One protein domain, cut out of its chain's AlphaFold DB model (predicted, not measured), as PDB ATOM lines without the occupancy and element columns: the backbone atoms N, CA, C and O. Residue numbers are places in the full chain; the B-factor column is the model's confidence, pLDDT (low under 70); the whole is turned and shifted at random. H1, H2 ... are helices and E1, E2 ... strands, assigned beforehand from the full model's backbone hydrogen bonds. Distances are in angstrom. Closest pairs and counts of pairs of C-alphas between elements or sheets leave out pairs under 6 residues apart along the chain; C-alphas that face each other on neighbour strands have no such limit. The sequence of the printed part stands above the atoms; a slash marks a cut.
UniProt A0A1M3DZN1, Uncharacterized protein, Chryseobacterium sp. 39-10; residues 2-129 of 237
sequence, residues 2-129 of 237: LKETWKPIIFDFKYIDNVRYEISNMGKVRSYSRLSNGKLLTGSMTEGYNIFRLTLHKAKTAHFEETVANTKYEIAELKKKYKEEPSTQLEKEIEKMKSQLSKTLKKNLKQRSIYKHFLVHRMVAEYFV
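This is residues 2 to 129 of the 237 residues of an uncharacterized protein of Chryseobacterium sp. 39-10 (UniProt A0A1M3DZN1). The domain is a long helical hairpin with a small head: H1 and H2 run out from a head made of two small antiparallel sheets, and residues 83 to 89 stick out free at the hairpin's far tip. In the head, one sheet holds E1, E2, E3 and E4 and the other E5, E6 and E7, while the short helix H3 packs on E2 and E6, one strand of each sheet, at the end away from the hairpin. E6 leads out of the head into the hairpin and E7 leads back from it. The printed part has 128 residues with seven named strands and three named helices, in the order E1 E2 E3 E4 E5 E6 H1 H2 E7 H3, and its class is mixed, helices and strands. The whole is extended, with a radius of gyration of the C-alphas of 21.8 A, and it is a rod that spans 72 by 28 by 26 A.

E1 is residues 6 to 8, beginning at C-alpha 6 at (33.032, -20.896, 17.998). E2 is residues 19 to 24, 17.0 A from first to last C-alpha, and E3 is residues 29 to 33, 13.7 A. E4 is residues 36 to 40 and E5 residues 44 to 46. E6, the longest strand, is residues 49 to 57 and 25.6 A long. H1 is residues 62 to 84, 33.4 A, and ends at C-alpha 84 at (67.872, 20.071, 41.891). H2, the longest helix, is residues 88 to 112 and 36.2 A long. E7 is residues 113 to 119, 19.6 A, and H3 is residues 120 to 128, ending at C-alpha 128 at (23.542, -21.574, 18.089).

E1, E2, E3 and E4 form a meander, each strand the antiparallel neighbour of the one before. E1 and E2 are a hairpin, with N 7 and O 23 2.9 A apart, within hydrogen-bond range. In the hairpin of E2 and E3, N 32 and O 20 are 2.8 A apart, and in that of E3 and E4, N 33 and O 36 are 2.8 A apart. This sheet is strongly twisted, but only just, with C-alphas up to 4.2 A off its best plane. E3 and E6 are only just apart, at 8.2 A. E6 has staggered pairing: its residues 49 to 51 pair with E5 and its residues 51 to 57 with E7, both antiparallel. N 51 and O 44 are 2.8 A apart in the hairpin of E5 and E6, and N 114 and O 56 are 2.7 A apart between E6 and E7. H1 and H2 touch as a helical hairpin, at a shallow tilt of 18 degrees, opposite ways; their closest C-alphas, those of Ile 75 and Ile 94, are 6.1 A apart. H2 touches H1 with residues 90 to 101 alone. H2 only grazes the sheet E5 E6 E7, with its residues 109 to 112. H3 is on the sheet E1 E2 E3 E4 at a height of 9.2 A over the sheet, and its closest C-alpha pair with E2, Ile 23 and Val 124, is 6.9 A apart. H3 only grazes the other sheet, with its residues 120 to 123. In H1, H2 and H3 every O i to N i+4 pair is within hydrogen-bond range.

The two C-alphas farthest apart, those of Leu 2 and Glu 85, are 72.1 A apart, while the first and last printed C-alphas, Leu 2 and Val 129, are 14.0 A apart. The printed part has no cut. The link from E1 to E2, 10 residues, is short; the other links are tight, and none is long. The mean pLDDT of the printed part is 94.4, and no printed residue is under 70.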
ATOM      1  N   LEU A   2      29.095 -33.899  15.834       70.94
ATOM      2  CA  LEU A   2      29.002 -32.458  15.569       70.94
ATOM      3  C   LEU A   2      30.346 -31.807  15.924       70.94
ATOM      4  O   LEU A   2      30.825 -31.967  17.048       70.94
ATOM      5  N   LYS A   3      30.974 -31.127  14.960       88.75
ATOM      6  CA  LYS A   3      32.233 -30.408  15.191       88.75
ATOM      7  C   LYS A   3      31.987 -29.233  16.145       88.75
ATOM      8  O   LYS A   3      30.923 -28.611  16.119       88.75
ATOM      9  N   GLU A   4      32.964 -28.953  17.004       95.00
ATOM     10  CA  GLU A   4      32.919 -27.791  17.892       95.00
ATOM     11  C   GLU A   4      33.109 -26.512  17.063       95.00
ATOM     12  O   GLU A   4      34.077 -26.387  16.314       95.00
ATOM     13  N   THR A   5      32.178 -25.568  17.186       96.94
ATOM     14  CA  THR A   5      32.180 -24.294  16.452       96.94
ATOM     15  C   THR A   5      32.142 -23.133  17.430       96.94
ATOM     16  O   THR A   5      31.379 -23.179  18.394       96.94
ATOM     17  N   TRP A   6      32.906 -22.079  17.148       97.44
ATOM     18  CA  TRP A   6      33.032 -20.896  17.998       97.44
ATOM     19  C   TRP A   6      32.411 -19.677  17.321       97.44
ATOM     20  O   TRP A   6      32.576 -19.491  16.116       97.44
ATOM     21  N   LYS A   7      31.709 -18.845  18.093       97.31
ATOM     22  CA  LYS A   7      31.153 -17.566  17.638       97.31
ATOM     23  C   LYS A   7      31.600 -16.425  18.560       97.31
ATOM     24  O   LYS A   7      31.659 -16.633  19.776       97.31
ATOM     25  N   PRO A   8      31.919 -15.238  18.012       96.88
ATOM     26  CA  PRO A   8      32.264 -14.069  18.812       96.88
ATOM     27  C   PRO A   8      31.057 -13.587  19.610       96.88
ATOM     28  O   PRO A   8      29.954 -13.491  19.077       96.88
ATOM     29  N   ILE A   9      31.280 -13.279  20.885       95.44
ATOM     30  CA  ILE A   9      30.267 -12.686  21.752       95.44
ATOM     31  C   ILE A   9      30.232 -11.178  21.503       95.44
ATOM     32  O   ILE A   9      31.243 -10.493  21.661       95.44
ATOM     33  N   ILE A  10      29.050 -10.673  21.170       92.69
ATOM     34  CA  ILE A  10      28.746  -9.252  21.032       92.69
ATOM     35  C   ILE A  10      27.929  -8.833  22.253       92.69
ATOM     36  O   ILE A  10      26.881  -9.413  22.535       92.69
ATOM     37  N   PHE A  11      28.424  -7.843  22.993       91.81
ATOM     38  CA  PHE A  11      27.702  -7.258  24.121       91.81
ATOM     39  C   PHE A  11      26.876  -6.051  23.666       91.81
ATOM     40  O   PHE A  11      27.298  -5.285  22.804       91.81
ATOM     41  N   ASP A  12      25.724  -5.854  24.298       90.06
ATOM     42  CA  ASP A  12      24.795  -4.738  24.078       90.06
ATOM     43  C   ASP A  12      25.234  -3.427  24.763       90.06
ATOM     44  O   ASP A  12      24.569  -2.398  24.655       90.06
ATOM     45  N   PHE A  13      26.374  -3.433  25.461       89.50
ATOM     46  CA  PHE A  13      26.934  -2.273  26.148       89.50
ATOM     47  C   PHE A  13      28.354  -1.947  25.677       89.50
ATOM     48  O   PHE A  13      29.141  -2.815  25.307       89.50
ATOM     49  N   LYS A  14      28.710  -0.661  25.758       89.94
ATOM     50  CA  LYS A  14      30.044  -0.158  25.404       89.94
ATOM     51  C   LYS A  14      31.031  -0.329  26.564       89.94
ATOM     52  O   LYS A  14      30.719   0.013  27.707       89.94
ATOM     53  N   TYR A  15      32.238  -0.791  26.256       93.00
ATOM     54  CA  TYR A  15      33.366  -0.924  27.181       93.00
ATOM     55  C   TYR A  15      34.685  -0.633  26.447       93.00
ATOM     56  O   TYR A  15      34.712  -0.618  25.219       93.00
ATOM     57  N   ILE A  16      35.757  -0.339  27.190       91.88
ATOM     58  CA  ILE A  16      37.054   0.082  26.618       91.88
ATOM     59  C   ILE A  16      38.126  -1.014  26.646       91.88
ATOM     60  O   ILE A  16      39.158  -0.892  25.991       91.88
ATOM     61  N   ASP A  17      37.926  -2.069  27.433       90.06
ATOM     62  CA  ASP A  17      38.887  -3.160  27.555       90.06
ATOM     63  C   ASP A  17      39.138  -3.805  26.186       90.06
ATOM     64  O   ASP A  17      38.205  -4.238  25.513       90.06
ATOM     65  N   ASN A  18      40.407  -3.917  25.782       89.88
ATOM     66  CA  ASN A  18      40.790  -4.585  24.536       89.88
ATOM     67  C   ASN A  18      40.763  -6.115  24.712       89.88
ATOM     68  O   ASN A  18      41.799  -6.789  24.726       89.88
ATOM     69  N   VAL A  19      39.562  -6.636  24.960       91.94
ATOM     70  CA  VAL A  19      39.278  -8.049  25.194       91.94
ATOM     71  C   VAL A  19      38.083  -8.459  24.343       91.94
ATOM     72  O   VAL A  19      37.033  -7.811  24.369       91.94
ATOM     73  N   ARG A  20      38.235  -9.567  23.613       93.50
ATOM     74  CA  ARG A  20      37.137 -10.234  22.900       93.50
ATOM     75  C   ARG A  20      36.868 -11.600  23.521       93.50
ATOM     76  O   ARG A  20      37.779 -12.242  24.049       93.50
ATOM     77  N   TYR A  21      35.623 -12.046  23.430       95.44
ATOM     78  CA  TYR A  21      35.189 -13.333  23.955       95.44
ATOM     79  C   TYR A  21      34.521 -14.142  22.857       95.44
ATOM     80  O   TYR A  21      33.897 -13.584  21.958       95.44
ATOM     81  N   GLU A  22      34.634 -15.456  22.950       97.00
ATOM     82  CA  GLU A  22      33.951 -16.377  22.052       97.00
ATOM     83  C   GLU A  22      33.268 -17.474  22.852       97.00
ATOM     84  O   GLU A  22      33.781 -17.917  23.886       97.00
ATOM     85  N   ILE A  23      32.128 -17.926  22.342       97.38
ATOM     86  CA  ILE A  23      31.363 -19.035  22.893       97.38
ATOM     87  C   ILE A  23      31.287 -20.178  21.891       97.38
ATOM     88  O   ILE A  23      31.123 -19.969  20.689       97.38
ATOM     89  N   SER A  24      31.432 -21.392  22.400       97.38
ATOM     90  CA  SER A  24      31.334 -22.631  21.643       97.38
ATOM     91  C   SER A  24      29.925 -23.219  21.719       97.38
ATOM     92  O   SER A  24      29.251 -23.100  22.746       97.38
ATOM     93  N   ASN A  25      29.506 -23.938  20.675       96.94
ATOM     94  CA  ASN A  25      28.271 -24.735  20.675       96.94
ATOM     95  C   ASN A  25      28.257 -25.846  21.746       96.94
ATOM     96  O   ASN A  25      27.209 -26.432  22.003       96.94
ATOM     97  N   MET A  26      29.393 -26.136  22.388       96.00
ATOM     98  CA  MET A  26      29.517 -27.061  23.519       96.00
ATOM     99  C   MET A  26      29.401 -26.370  24.891       96.00
ATOM    100  O   MET A  26      29.560 -27.025  25.918       96.00
ATOM    101  N   GLY A  27      29.167 -25.053  24.936       95.12
ATOM    102  CA  GLY A  27      29.053 -24.298  26.188       95.12
ATOM    103  C   GLY A  27      30.384 -23.936  26.844       95.12
ATOM    104  O   GLY A  27      30.432 -23.701  28.050       95.12
ATOM    105  N   LYS A  28      31.472 -23.879  26.068       95.50
ATOM    106  CA  LYS A  28      32.762 -23.339  26.521       95.50
ATOM    107  C   LYS A  28      32.885 -21.870  26.141       95.50
ATOM    108  O   LYS A  28      32.396 -21.460  25.092       95.50
ATOM    109  N   VAL A  29      33.586 -21.098  26.966       96.25
ATOM    110  CA  VAL A  29      33.869 -19.681  26.711       96.25
ATOM    111  C   VAL A  29      35.374 -19.462  26.752       96.25
ATOM    112  O   VAL A  29      36.054 -19.990  27.634       96.25
ATOM    113  N   ARG A  30      35.902 -18.681  25.810       95.81
ATOM    114  CA  ARG A  30      37.314 -18.283  25.783       95.81
ATOM    115  C   ARG A  30      37.469 -16.782  25.623       95.81
ATOM    116  O   ARG A  30      36.611 -16.130  25.032       95.81
ATOM    117  N   SER A  31      38.560 -16.243  26.151       95.31
ATOM    118  CA  SER A  31      38.913 -14.833  26.034       95.31
ATOM    119  C   SER A  31      40.200 -14.632  25.245       95.31
ATOM    120  O   SER A  31      41.120 -15.453  25.253       95.31
ATOM    121  N   TYR A  32      40.269 -13.489  24.582       95.25
ATOM    122  CA  TYR A  32      41.449 -13.016  23.888       95.25
ATOM    123  C   TYR A  32      41.761 -11.615  24.376       95.25
ATOM    124  O   TYR A  32      40.894 -10.745  24.371       95.25
ATOM    125  N   SER A  33      43.000 -11.401  24.778       92.75
ATOM    126  CA  SER A  33      43.532 -10.113  25.194       92.75
ATOM    127  C   SER A  33      44.926  -9.947  24.606       92.75
ATOM    128  O   SER A  33      45.485 -10.883  24.032       92.75
ATOM    129  N   ARG A  34      45.543  -8.784  24.818       90.50
ATOM    130  CA  ARG A  34      46.935  -8.547  24.405       90.50
ATOM    131  C   ARG A  34      47.928  -9.582  24.962       90.50
ATOM    132  O   ARG A  34      48.974  -9.785  24.365       90.50
ATOM    133  N   LEU A  35      47.612 -10.208  26.099       86.75
ATOM    134  CA  LEU A  35      48.490 -11.160  26.793       86.75
ATOM    135  C   LEU A  35      48.075 -12.627  26.614       86.75
ATOM    136  O   LEU A  35      48.821 -13.519  26.997       86.75
ATOM    137  N   SER A  36      46.873 -12.900  26.106       87.69
ATOM    138  CA  SER A  36      46.311 -14.251  26.071       87.69
ATOM    139  C   SER A  36      45.547 -14.467  24.776       87.69
ATOM    140  O   SER A  36      44.610 -13.725  24.486       87.69
ATOM    141  N   ASN A  37      45.887 -15.520  24.038       90.19
ATOM    142  CA  ASN A  37      45.236 -15.869  22.782       90.19
ATOM    143  C   ASN A  37      44.324 -17.092  22.971       90.19
ATOM    144  O   ASN A  37      44.757 -18.226  22.793       90.19
ATOM    145  N   GLY A  38      43.067 -16.869  23.365       91.56
ATOM    146  CA  GLY A  38      42.066 -17.934  23.476       91.56
ATOM    147  C   GLY A  38      42.090 -18.698  24.802       91.56
ATOM    148  O   GLY A  38      41.818 -19.897  24.822       91.56
ATOM    149  N   LYS A  39      42.389 -18.025  25.920       94.50
ATOM    150  CA  LYS A  39      42.339 -18.637  27.254       94.50
ATOM    151  C   LYS A  39      40.913 -19.079  27.576       94.50
ATOM    152  O   LYS A  39      39.994 -18.261  27.568       94.50
ATOM    153  N   LEU A  40      40.735 -20.356  27.909       94.69
ATOM    154  CA  LEU A  40      39.451 -20.871  28.380       94.69
ATOM    155  C   LEU A  40      39.089 -20.250  29.732       94.69
ATOM    156  O   LEU A  40      39.909 -20.196  30.651       94.69
ATOM    157  N   LEU A  41      37.851 -19.778  29.838       92.56
ATOM    158  CA  LEU A  41      37.313 -19.220  31.067       92.56
ATOM    159  C   LEU A  41      36.664 -20.322  31.894       92.56
ATOM    160  O   LEU A  41      35.823 -21.076  31.401       92.56
ATOM    161  N   THR A  42      37.028 -20.382  33.170       88.62
ATOM    162  CA  THR A  42      36.331 -21.212  34.145       88.62
ATOM    163  C   THR A  42      35.048 -20.508  34.579       88.62
ATOM    164  O   THR A  42      35.044 -19.327  34.933       88.62
ATOM    165  N   GLY A  43      33.935 -21.233  34.504       88.00
ATOM    166  CA  GLY A  43      32.650 -20.766  35.014       88.00
ATOM    167  C   GLY A  43      32.497 -21.014  36.515       88.00
ATOM    168  O   GLY A  43      33.258 -21.764  37.122       88.00
ATOM    169  N   SER A  44      31.468 -20.411  37.102       92.88
ATOM    170  CA  SER A  44      30.933 -20.764  38.422       92.88
ATOM    171  C   SER A  44      29.480 -21.225  38.285       92.88
ATOM    172  O   SER A  44      28.906 -21.141  37.201       92.88
ATOM    173  N   MET A  45      28.856 -21.672  39.372       93.50
ATOM    174  CA  MET A  45      27.452 -22.091  39.360       93.50
ATOM    175  C   MET A  45      26.552 -21.103  40.106       93.50
ATOM    176  O   MET A  45      26.962 -20.481  41.086       93.50
ATOM    177  N   THR A  46      25.314 -20.945  39.648       93.25
ATOM    178  CA  THR A  46      24.249 -20.212  40.350       93.25
ATOM    179  C   THR A  46      22.918 -20.897  40.057       93.25
ATOM    180  O   THR A  46      22.609 -21.158  38.900       93.25
ATOM    181  N   GLU A  47      22.174 -21.276  41.102       91.31
ATOM    182  CA  GLU A  47      20.894 -22.013  40.993       91.31
ATOM    183  C   GLU A  47      20.962 -23.303  40.141       91.31
ATOM    184  O   GLU A  47      19.990 -23.744  39.515       91.31
ATOM    185  N   GLY A  48      22.143 -23.929  40.118       92.38
ATOM    186  CA  GLY A  48      22.434 -25.125  39.328       92.38
ATOM    187  C   GLY A  48      22.861 -24.861  37.880       92.38
ATOM    188  O   GLY A  48      23.228 -25.813  37.197       92.38
ATOM    189  N   TYR A  49      22.860 -23.611  37.411       94.56
ATOM    190  CA  TYR A  49      23.301 -23.240  36.064       94.56
ATOM    191  C   TYR A  49      24.758 -22.786  36.036       94.56
ATOM    192  O   TYR A  49      25.215 -22.071  36.932       94.56
ATOM    193  N   ASN A  50      25.461 -23.125  34.954       95.19
ATOM    194  CA  ASN A  50      26.795 -22.595  34.692       95.19
ATOM    195  C   ASN A  50      26.704 -21.129  34.259       95.19
ATOM    196  O   ASN A  50      25.969 -20.776  33.331       95.19
ATOM    197  N   ILE A  51      27.503 -20.292  34.908       95.88
ATOM    198  CA  ILE A  51      27.660 -18.876  34.600       95.88
ATOM    199  C   ILE A  51      29.132 -18.535  34.403       95.88
ATOM    200  O   ILE A  51      30.014 -19.182  34.967       95.88
ATOM    201  N   PHE A  52      29.408 -17.463  33.672       93.69
ATOM    202  CA  PHE A  52      30.699 -16.782  33.739       93.69
ATOM    203  C   PHE A  52      30.487 -15.326  34.144       93.69
ATOM    204  O   PHE A  52      29.453 -14.719  33.851       93.69
ATOM    205  N   ARG A  53      31.457 -14.780  34.877       93.75
ATOM    206  CA  ARG A  53      31.419 -13.415  35.404       93.75
ATOM    207  C   ARG A  53      32.482 -12.593  34.706       93.75
ATOM    208  O   ARG A  53      33.633 -13.017  34.640       93.75
ATOM    209  N   LEU A  54      32.093 -11.425  34.219       92.69
ATOM    210  CA  LEU A  54      32.993 -10.469  33.596       92.69
ATOM    211  C   LEU A  54      32.996  -9.166  34.388       92.69
ATOM    212  O   LEU A  54      31.954  -8.692  34.848       92.69
ATOM    213  N   THR A  55      34.189  -8.592  34.489       94.00
ATOM    214  CA  THR A  55      34.406  -7.226  34.955       94.00
ATOM    215  C   THR A  55      35.028  -6.459  33.799       94.00
ATOM    216  O   THR A  55      36.164  -6.738  33.422       94.00
ATOM    217  N   LEU A  56      34.265  -5.533  33.229       94.38
ATOM    218  CA  LEU A  56      34.685  -4.646  32.140       94.38
ATOM    219  C   LEU A  56      34.598  -3.192  32.609       94.38
ATOM    220  O   LEU A  56      34.100  -2.927  33.699       94.38
ATOM    221  N   HIS A  57      35.068  -2.236  31.818       95.31
ATOM    222  CA  HIS A  57      35.167  -0.841  32.229       95.31
ATOM    223  C   HIS A  57      34.606   0.098  31.157       95.31
ATOM    224  O   HIS A  57      34.957   0.019  29.979       95.31
ATOM    225  N   LYS A  58      33.752   1.042  31.572       94.44
ATOM    226  CA  LYS A  58      33.303   2.158  30.710       94.44
ATOM    227  C   LYS A  58      34.482   3.059  30.348       94.44
ATOM    228  O   LYS A  58      35.474   3.035  31.062       94.44
ATOM    229  N   ALA A  59      34.394   3.908  29.323       93.38
ATOM    230  CA  ALA A  59      35.426   4.921  29.039       93.38
ATOM    231  C   ALA A  59      35.591   5.937  30.192       93.38
ATOM    232  O   ALA A  59      34.689   6.089  31.022       93.38
ATOM    233  N   LYS A  60      36.762   6.582  30.296       93.19
ATOM    234  CA  LYS A  60      36.962   7.710  31.225       93.19
ATOM    235  C   LYS A  60      36.194   8.922  30.707       93.19
ATOM    236  O   LYS A  60      35.969   9.045  29.509       93.19
ATOM    237  N   THR A  61      35.808   9.813  31.611       93.31
ATOM    238  CA  THR A  61      35.343  11.144  31.219       93.31
ATOM    239  C   THR A  61      36.552  12.006  30.864       93.31
ATOM    240  O   THR A  61      37.580  11.905  31.535       93.31
ATOM    241  N   ALA A  62      36.423  12.874  29.857       94.44
ATOM    242  CA  ALA A  62      37.508  13.759  29.422       94.44
ATOM    243  C   ALA A  62      38.080  14.585  30.589       94.44
ATOM    244  O   ALA A  62      39.282  14.579  30.825       94.44
ATOM    245  N   HIS A  63      37.200  15.160  31.415       94.12
ATOM    246  CA  HIS A  63      37.590  15.907  32.614       94.12
ATOM    247  C   HIS A  63      38.436  15.085  33.604       94.12
ATOM    248  O   HIS A  63      39.366  15.595  34.228       94.12
ATOM    249  N   PHE A  64      38.149  13.786  33.754       94.50
ATOM    250  CA  PHE A  64      38.946  12.922  34.622       94.50
ATOM    251  C   PHE A  64      40.324  12.628  34.019       94.50
ATOM    252  O   PHE A  64      41.309  12.538  34.751       94.50
ATOM    253  N   GLU A  65      40.404  12.454  32.699       94.25
ATOM    254  CA  GLU A  65      41.678  12.253  32.002       94.25
ATOM    255  C   GLU A  65      42.573  13.481  32.111       94.25
ATOM    256  O   GLU A  65      43.745  13.332  32.456       94.25
ATOM    257  N   GLU A  66      41.997  14.664  31.921       95.31
ATOM    258  CA  GLU A  66      42.660  15.951  32.104       95.31
ATOM    259  C   GLU A  66      43.166  16.120  33.542       95.31
ATOM    260  O   GLU A  66      44.353  16.341  33.757       95.31
ATOM    261  N   THR A  67      42.307  15.891  34.541       94.69
ATOM    262  CA  THR A  67      42.701  15.961  35.959       94.69
ATOM    263  C   THR A  67      43.886  15.036  36.259       94.69
ATOM    264  O   THR A  67      44.855  15.432  36.901       94.69
ATOM    265  N   VAL A  68      43.843  13.791  35.770       96.25
ATOM    266  CA  VAL A  68      44.934  12.824  35.961       96.25
ATOM    267  C   VAL A  68      46.211  13.258  35.238       96.25
ATOM    268  O   VAL A  68      47.298  13.013  35.760       96.25
ATOM    269  N   ALA A  69      46.105  13.856  34.050       96.06
ATOM    270  CA  ALA A  69      47.249  14.378  33.309       96.06
ATOM    271  C   ALA A  69      47.908  15.543  34.060       96.06
ATOM    272  O   ALA A  69      49.115  15.492  34.293       96.06
ATOM    273  N   ASN A  70      47.113  16.503  34.540       96.31
ATOM    274  CA  ASN A  70      47.587  17.653  35.311       96.31
ATOM    275  C   ASN A  70      48.280  17.212  36.606       96.31
ATOM    276  O   ASN A  70      49.431  17.567  36.838       96.31
ATOM    277  N   THR A  71      47.666  16.320  37.395       95.31
ATOM    278  CA  THR A  71      48.307  15.795  38.616       95.31
ATOM    279  C   THR A  71      49.606  15.037  38.313       95.31
ATOM    280  O   THR A  71      50.560  15.095  39.085       95.31
ATOM    281  N   LYS A  72      49.681  14.298  37.197       97.19
ATOM    282  CA  LYS A  72      50.930  13.629  36.790       97.19
ATOM    283  C   LYS A  72      52.017  14.629  36.408       97.19
ATOM    284  O   LYS A  72      53.177  14.373  36.725       97.19
ATOM    285  N   TYR A  73      51.644  15.712  35.734       97.12
ATOM    286  CA  TYR A  73      52.550  16.795  35.374       97.12
ATOM    287  C   TYR A  73      53.102  17.489  36.625       97.12
ATOM    288  O   TYR A  73      54.314  17.561  36.791       97.12
ATOM    289  N   GLU A  74      52.241  17.865  37.571       96.56
ATOM    290  CA  GLU A  74      52.655  18.458  38.853       96.56
ATOM    291  C   GLU A  74      53.631  17.552  39.620       96.56
ATOM    292  O   GLU A  74      54.669  18.005  40.100       96.56
ATOM    293  N   ILE A  75      53.355  16.242  39.681       96.44
ATOM    294  CA  ILE A  75      54.269  15.268  40.299       96.44
ATOM    295  C   ILE A  75      55.623  15.231  39.570       96.44
ATOM    296  O   ILE A  75      56.654  15.032  40.214       96.44
ATOM    297  N   ALA A  76      55.645  15.362  38.242       96.81
ATOM    298  CA  ALA A  76      56.883  15.372  37.466       96.81
ATOM    299  C   ALA A  76      57.709  16.641  37.733       96.81
ATOM    300  O   ALA A  76      58.914  16.531  37.965       96.81
ATOM    301  N   GLU A  77      57.061  17.803  37.799       96.81
ATOM    302  CA  GLU A  77      57.707  19.074  38.141       96.81
ATOM    303  C   GLU A  77      58.289  19.055  39.558       96.81
ATOM    304  O   GLU A  77      59.450  19.415  39.760       96.81
ATOM    305  N   LEU A  78      57.545  18.544  40.544       95.19
ATOM    306  CA  LEU A  78      58.060  18.385  41.907       95.19
ATOM    307  C   LEU A  78      59.259  17.432  41.967       95.19
ATOM    308  O   LEU A  78      60.215  17.692  42.693       95.19
ATOM    309  N   LYS A  79      59.254  16.348  41.181       95.69
ATOM    310  CA  LYS A  79      60.412  15.446  41.081       95.69
ATOM    311  C   LYS A  79      61.634  16.126  40.470       95.69
ATOM    312  O   LYS A  79      62.748  15.809  40.878       95.69
ATOM    313  N   LYS A  80      61.441  17.020  39.498       95.94
ATOM    314  CA  LYS A  80      62.531  17.810  38.916       95.94
ATOM    315  C   LYS A  80      63.129  18.743  39.969       95.94
ATOM    316  O   LYS A  80      64.334  18.685  40.186       95.94
ATOM    317  N   LYS A  81      62.283  19.473  40.702       95.25
ATOM    318  CA  LYS A  81      62.708  20.320  41.830       95.25
ATOM    319  C   LYS A  81      63.453  19.530  42.905       95.25
ATOM    320  O   LYS A  81      64.520  19.944  43.321       95.25
ATOM    321  N   TYR A  82      62.955  18.353  43.291       94.62
ATOM    322  CA  TYR A  82      63.638  17.477  44.252       94.62
ATOM    323  C   TYR A  82      65.016  17.000  43.765       94.62
ATOM    324  O   TYR A  82      65.906  16.762  44.574       94.62
ATOM    325  N   LYS A  83      65.207  16.838  42.448       94.44
ATOM    326  CA  LYS A  83      66.506  16.464  41.870       94.44
ATOM    327  C   LYS A  83      67.517  17.616  41.932       94.44
ATOM    328  O   LYS A  83      68.705  17.346  42.069       94.44
ATOM    329  N   GLU A  84      67.053  18.856  41.791       94.38
ATOM    330  CA  GLU A  84      67.872  20.071  41.891       94.38
ATOM    331  C   GLU A  84      68.190  20.401  43.358       94.38
ATOM    332  O   GLU A  84      69.351  20.597  43.707       94.38
ATOM    333  N   GLU A  85      67.178  20.366  44.229       92.88
ATOM    334  CA  GLU A  85      67.283  20.654  45.662       92.88
ATOM    335  C   GLU A  85      66.588  19.557  46.491       92.88
ATOM    336  O   GLU A  85      65.385  19.634  46.779       92.88
ATOM    337  N   PRO A  86      67.324  18.502  46.891       92.44
ATOM    338  CA  PRO A  86      66.764  17.431  47.703       92.44
ATOM    339  C   PRO A  86      66.295  17.945  49.069       92.44
ATOM    340  O   PRO A  86      67.082  18.423  49.884       92.44
ATOM    341  N   SER A  87      64.997  17.808  49.341       93.00
ATOM    342  CA  SER A  87      64.379  18.210  50.607       93.00
ATOM    343  C   SER A  87      63.367  17.173  51.075       93.00
ATOM    344  O   SER A  87      62.500  16.730  50.316       93.00
ATOM    345  N   THR A  88      63.416  16.844  52.367       93.19
ATOM    346  CA  THR A  88      62.467  15.939  53.028       93.19
ATOM    347  C   THR A  88      61.017  16.422  52.903       93.19
ATOM    348  O   THR A  88      60.088  15.613  52.912       93.19
ATOM    349  N   GLN A  89      60.790  17.737  52.797       93.00
ATOM    350  CA  GLN A  89      59.447  18.297  52.605       93.00
ATOM    351  C   GLN A  89      58.904  17.974  51.204       93.00
ATOM    352  O   GLN A  89      57.789  17.462  51.095       93.00
ATOM    353  N   LEU A  90      59.718  18.182  50.161       91.69
ATOM    354  CA  LEU A  90      59.367  17.870  48.770       91.69
ATOM    355  C   LEU A  90      59.123  16.370  48.571       91.69
ATOM    356  O   LEU A  90      58.162  15.976  47.912       91.69
ATOM    357  N   GLU A  91      59.943  15.518  49.188       94.19
ATOM    358  CA  GLU A  91      59.760  14.065  49.130       94.19
ATOM    359  C   GLU A  91      58.405  13.633  49.711       94.19
ATOM    360  O   GLU A  91      57.650  12.889  49.073       94.19
ATOM    361  N   LYS A  92      58.046  14.160  50.891       96.19
ATOM    362  CA  LYS A  92      56.748  13.895  51.532       96.19
ATOM    363  C   LYS A  92      55.576  14.376  50.678       96.19
ATOM    364  O   LYS A  92      54.550  13.696  50.619       96.19
ATOM    365  N   GLU A  93      55.705  15.526  50.023       95.25
ATOM    366  CA  GLU A  93      54.673  16.070  49.141       95.25
ATOM    367  C   GLU A  93      54.467  15.198  47.894       95.25
ATOM    368  O   GLU A  93      53.334  14.813  47.592       95.25
ATOM    369  N   ILE A  94      55.556  14.790  47.234       95.69
ATOM    370  CA  ILE A  94      55.522  13.880  46.082       95.69
ATOM    371  C   ILE A  94      54.830  12.565  46.458       95.69
ATOM    372  O   ILE A  94      53.943  12.099  45.735       95.69
ATOM    373  N   GLU A  95      55.201  11.961  47.589       96.69
ATOM    374  CA  GLU A  95      54.587  10.713  48.050       96.69
ATOM    375  C   GLU A  95      53.109  10.894  48.417       96.69
ATOM    376  O   GLU A  95      52.268  10.058  48.061       96.69
ATOM    377  N   LYS A  96      52.741  12.023  49.033       97.00
ATOM    378  CA  LYS A  96      51.340  12.370  49.308       97.00
ATOM    379  C   LYS A  96      50.529  12.482  48.015       97.00
ATOM    380  O   LYS A  96      49.455  11.881  47.925       97.00
ATOM    381  N   MET A  97      51.036  13.188  47.002       96.50
ATOM    382  CA  MET A  97      50.358  13.346  45.709       96.50
ATOM    383  C   MET A  97      50.235  12.020  44.956       96.50
ATOM    384  O   MET A  97      49.151  11.695  44.468       96.50
ATOM    385  N   LYS A  98      51.291  11.197  44.918       97.25
ATOM    386  CA  LYS A  98      51.233   9.843  44.334       97.25
ATOM    387  C   LYS A  98      50.194   8.970  45.032       97.25
ATOM    388  O   LYS A  98      49.410   8.287  44.366       97.25
ATOM    389  N   SER A  99      50.168   8.994  46.365       96.81
ATOM    390  CA  SER A  99      49.198   8.250  47.172       96.81
ATOM    391  C   SER A  99      47.769   8.695  46.860       96.81
ATOM    392  O   SER A  99      46.898   7.858  46.603       96.81
ATOM    393  N   GLN A 100      47.534  10.007  46.787       95.94
ATOM    394  CA  GLN A 100      46.231  10.566  46.440       95.94
ATOM    395  C   GLN A 100      45.812  10.198  45.012       95.94
ATOM    396  O   GLN A 100      44.697   9.715  44.811       95.94
ATOM    397  N   LEU A 101      46.711  10.330  44.033       96.50
ATOM    398  CA  LEU A 101      46.457   9.944  42.646       96.50
ATOM    399  C   LEU A 101      46.105   8.453  42.537       96.50
ATOM    400  O   LEU A 101      45.134   8.091  41.874       96.50
ATOM    401  N   SER A 102      46.837   7.582  43.237       96.81
ATOM    402  CA  SER A 102      46.550   6.145  43.298       96.81
ATOM    403  C   SER A 102      45.155   5.858  43.866       96.81
ATOM    404  O   SER A 102      44.398   5.071  43.290       96.81
ATOM    405  N   LYS A 103      44.761   6.534  44.956       96.81
ATOM    406  CA  LYS A 103      43.411   6.420  45.539       96.81
ATOM    407  C   LYS A 103      42.332   6.885  44.560       96.81
ATOM    408  O   LYS A 103      41.342   6.177  44.371       96.81
ATOM    409  N   THR A 104      42.542   8.022  43.901       96.12
ATOM    410  CA  THR A 104      41.623   8.583  42.902       96.12
ATOM    411  C   THR A 104      41.446   7.645  41.708       96.12
ATOM    412  O   THR A 104      40.315   7.352  41.321       96.12
ATOM    413  N   LEU A 105      42.536   7.084  41.175       95.94
ATOM    414  CA  LEU A 105      42.493   6.100  40.088       95.94
ATOM    415  C   LEU A 105      41.741   4.830  40.500       95.94
ATOM    416  O   LEU A 105      40.884   4.364  39.751       95.94
ATOM    417  N   LYS A 106      42.000   4.294  41.700       95.81
ATOM    418  CA  LYS A 106      41.283   3.118  42.227       95.81
ATOM    419  C   LYS A 106      39.789   3.391  42.408       95.81
ATOM    420  O   LYS A 106      38.971   2.533  42.076       95.81
ATOM    421  N   LYS A 107      39.420   4.572  42.916       95.69
ATOM    422  CA  LYS A 107      38.016   4.989  43.072       95.69
ATOM    423  C   LYS A 107      37.324   5.100  41.713       95.69
ATOM    424  O   LYS A 107      36.249   4.533  41.540       95.69
ATOM    425  N   ASN A 108      37.961   5.759  40.745       95.94
ATOM    426  CA  ASN A 108      37.421   5.905  39.394       95.94
ATOM    427  C   ASN A 108      37.274   4.557  38.676       95.94
ATOM    428  O   ASN A 108      36.261   4.326  38.021       95.94
ATOM    429  N   LEU A 109      38.246   3.650  38.836       95.12
ATOM    430  CA  LEU A 109      38.173   2.302  38.275       95.12
ATOM    431  C   LEU A 109      36.920   1.577  38.773       95.12
ATOM    432  O   LEU A 109      36.128   1.133  37.952       95.12
ATOM    433  N   LYS A 110      36.696   1.554  40.096       94.56
ATOM    434  CA  LYS A 110      35.503   0.945  40.709       94.56
ATOM    435  C   LYS A 110      34.199   1.571  40.211       94.56
ATOM    436  O   LYS A 110      33.254   0.849  39.929       94.56
ATOM    437  N   GLN A 111      34.148   2.899  40.086       94.19
ATOM    438  CA  GLN A 111      32.962   3.609  39.586       94.19
ATOM    439  C   GLN A 111      32.637   3.267  38.124       94.19
ATOM    440  O   GLN A 111      31.476   3.289  37.725       94.19
ATOM    441  N   ARG A 112      33.658   2.957  37.319       95.06
ATOM    442  CA  ARG A 112      33.509   2.587  35.905       95.06
ATOM    443  C   ARG A 112      33.416   1.086  35.665       95.06
ATOM    444  O   ARG A 112      33.141   0.703  34.527       95.06
ATOM    445  N   SER A 113      33.640   0.258  36.685       95.88
ATOM    446  CA  SER A 113      33.518  -1.193  36.582       95.88
ATOM    447  C   SER A 113      32.074  -1.599  36.282       95.88
ATOM    448  O   SER A 113      31.125  -1.215  36.959       95.88
ATOM    449  N   ILE A 114      31.930  -2.411  35.247       94.75
ATOM    450  CA  ILE A 114      30.709  -3.065  34.810       94.75
ATOM    451  C   ILE A 114      30.836  -4.524  35.227       94.75
ATOM    452  O   ILE A 114      31.631  -5.272  34.656       94.75
ATOM    453  N   TYR A 115      30.048  -4.919  36.221       94.38
ATOM    454  CA  TYR A 115      29.975  -6.302  36.679       94.38
ATOM    455  C   TYR A 115      28.774  -6.980  36.025       94.38
ATOM    456  O   TYR A 115      27.629  -6.585  36.253       94.38
ATOM    457  N   LYS A 116      29.024  -7.998  35.198       92.88
ATOM    458  CA  LYS A 116      27.971  -8.766  34.523       92.88
ATOM    459  C   LYS A 116      28.204 -10.258  34.705       92.88
ATOM    460  O   LYS A 116      29.335 -10.740  34.660       92.88
ATOM    461  N   HIS A 117      27.115 -10.982  34.918       93.50
ATOM    462  CA  HIS A 117      27.090 -12.435  34.919       93.50
ATOM    463  C   HIS A 117      26.250 -12.901  33.735       93.50
ATOM    464  O   HIS A 117      25.199 -12.331  33.456       93.50
ATOM    465  N   PHE A 118      26.723 -13.932  33.048       94.88
ATOM    466  CA  PHE A 118      26.055 -14.486  31.878       94.88
ATOM    467  C   PHE A 118      25.785 -15.965  32.103       94.88
ATOM    468  O   PHE A 118      26.682 -16.712  32.498       94.88
ATOM    469  N   LEU A 119      24.547 -16.382  31.840       96.44
ATOM    470  CA  LEU A 119      24.151 -17.786  31.836       96.44
ATOM    471  C   LEU A 119      24.682 -18.449  30.568       96.44
ATOM    472  O   LEU A 119      24.332 -18.043  29.461       96.44
ATOM    473  N   VAL A 120      25.506 -19.486  30.727       96.94
ATOM    474  CA  VAL A 120      26.160 -20.154  29.592       96.94
ATOM    475  C   VAL A 120      25.124 -20.745  28.641       96.94
ATOM    476  O   VAL A 120      25.218 -20.506  27.446       96.94
ATOM    477  N   HIS A 121      24.115 -21.459  29.151       97.19
ATOM    478  CA  HIS A 121      23.071 -22.053  28.306       97.19
ATOM    479  C   HIS A 121      22.336 -21.000  27.467       97.19
ATOM    480  O   HIS A 121      22.116 -21.205  26.278       97.19
ATOM    481  N   ARG A 122      22.007 -19.848  28.060       96.81
ATOM    482  CA  ARG A 122      21.304 -18.777  27.356       96.81
ATOM    483  C   ARG A 122      22.167 -18.193  26.248       96.81
ATOM    484  O   ARG A 122      21.696 -18.080  25.126       96.81
ATOM    485  N   MET A 123      23.440 -17.930  26.540       96.81
ATOM    486  CA  MET A 123      24.394 -17.496  25.522       96.81
ATOM    487  C   MET A 123      24.503 -18.547  24.408       96.81
ATOM    488  O   MET A 123      24.344 -18.219  23.243       96.81
ATOM    489  N   VAL A 124      24.693 -19.835  24.717       97.62
ATOM    490  CA  VAL A 124      24.753 -20.874  23.670       97.62
ATOM    491  C   VAL A 124      23.488 -20.864  22.809       97.62
ATOM    492  O   VAL A 124      23.586 -20.911  21.586       97.62
ATOM    493  N   ALA A 125      22.311 -20.758  23.424       97.50
ATOM    494  CA  ALA A 125      21.053 -20.714  22.697       97.50
ATOM    495  C   ALA A 125      20.922 -19.466  21.810       97.50
ATOM    496  O   ALA A 125      20.481 -19.588  20.675       97.50
ATOM    497  N   GLU A 126      21.356 -18.291  22.270       96.62
ATOM    498  CA  GLU A 126      21.343 -17.053  21.475       96.62
ATOM    499  C   GLU A 126      22.222 -17.150  20.216       96.62
ATOM    500  O   GLU A 126      21.851 -16.625  19.170       96.62
ATOM    501  N   TYR A 127      23.359 -17.851  20.283       96.62
ATOM    502  CA  TYR A 127      24.300 -17.944  19.158       96.62
ATOM    503  C   TYR A 127      24.102 -19.178  18.269       96.62
ATOM    504  O   TYR A 127      24.492 -19.144  17.098       96.62
ATOM    505  N   PHE A 128      23.555 -20.279  18.787       97.38
ATOM    506  CA  PHE A 128      23.542 -21.574  18.089       97.38
ATOM    507  C   PHE A 128      22.164 -22.220  17.948       97.38
ATOM    508  O   PHE A 128      22.055 -23.183  17.192       97.38
ATOM    509  N   VAL A 129      21.132 -21.724  18.636       96.69
ATOM    510  CA  VAL A 129      19.786 -22.310  18.590       96.69
ATOM    511  C   VAL A 129      18.824 -21.300  17.957       96.69
ATOM    512  O   VAL A 129      18.628 -20.219  18.516       96.69
TER     513      VAL A 129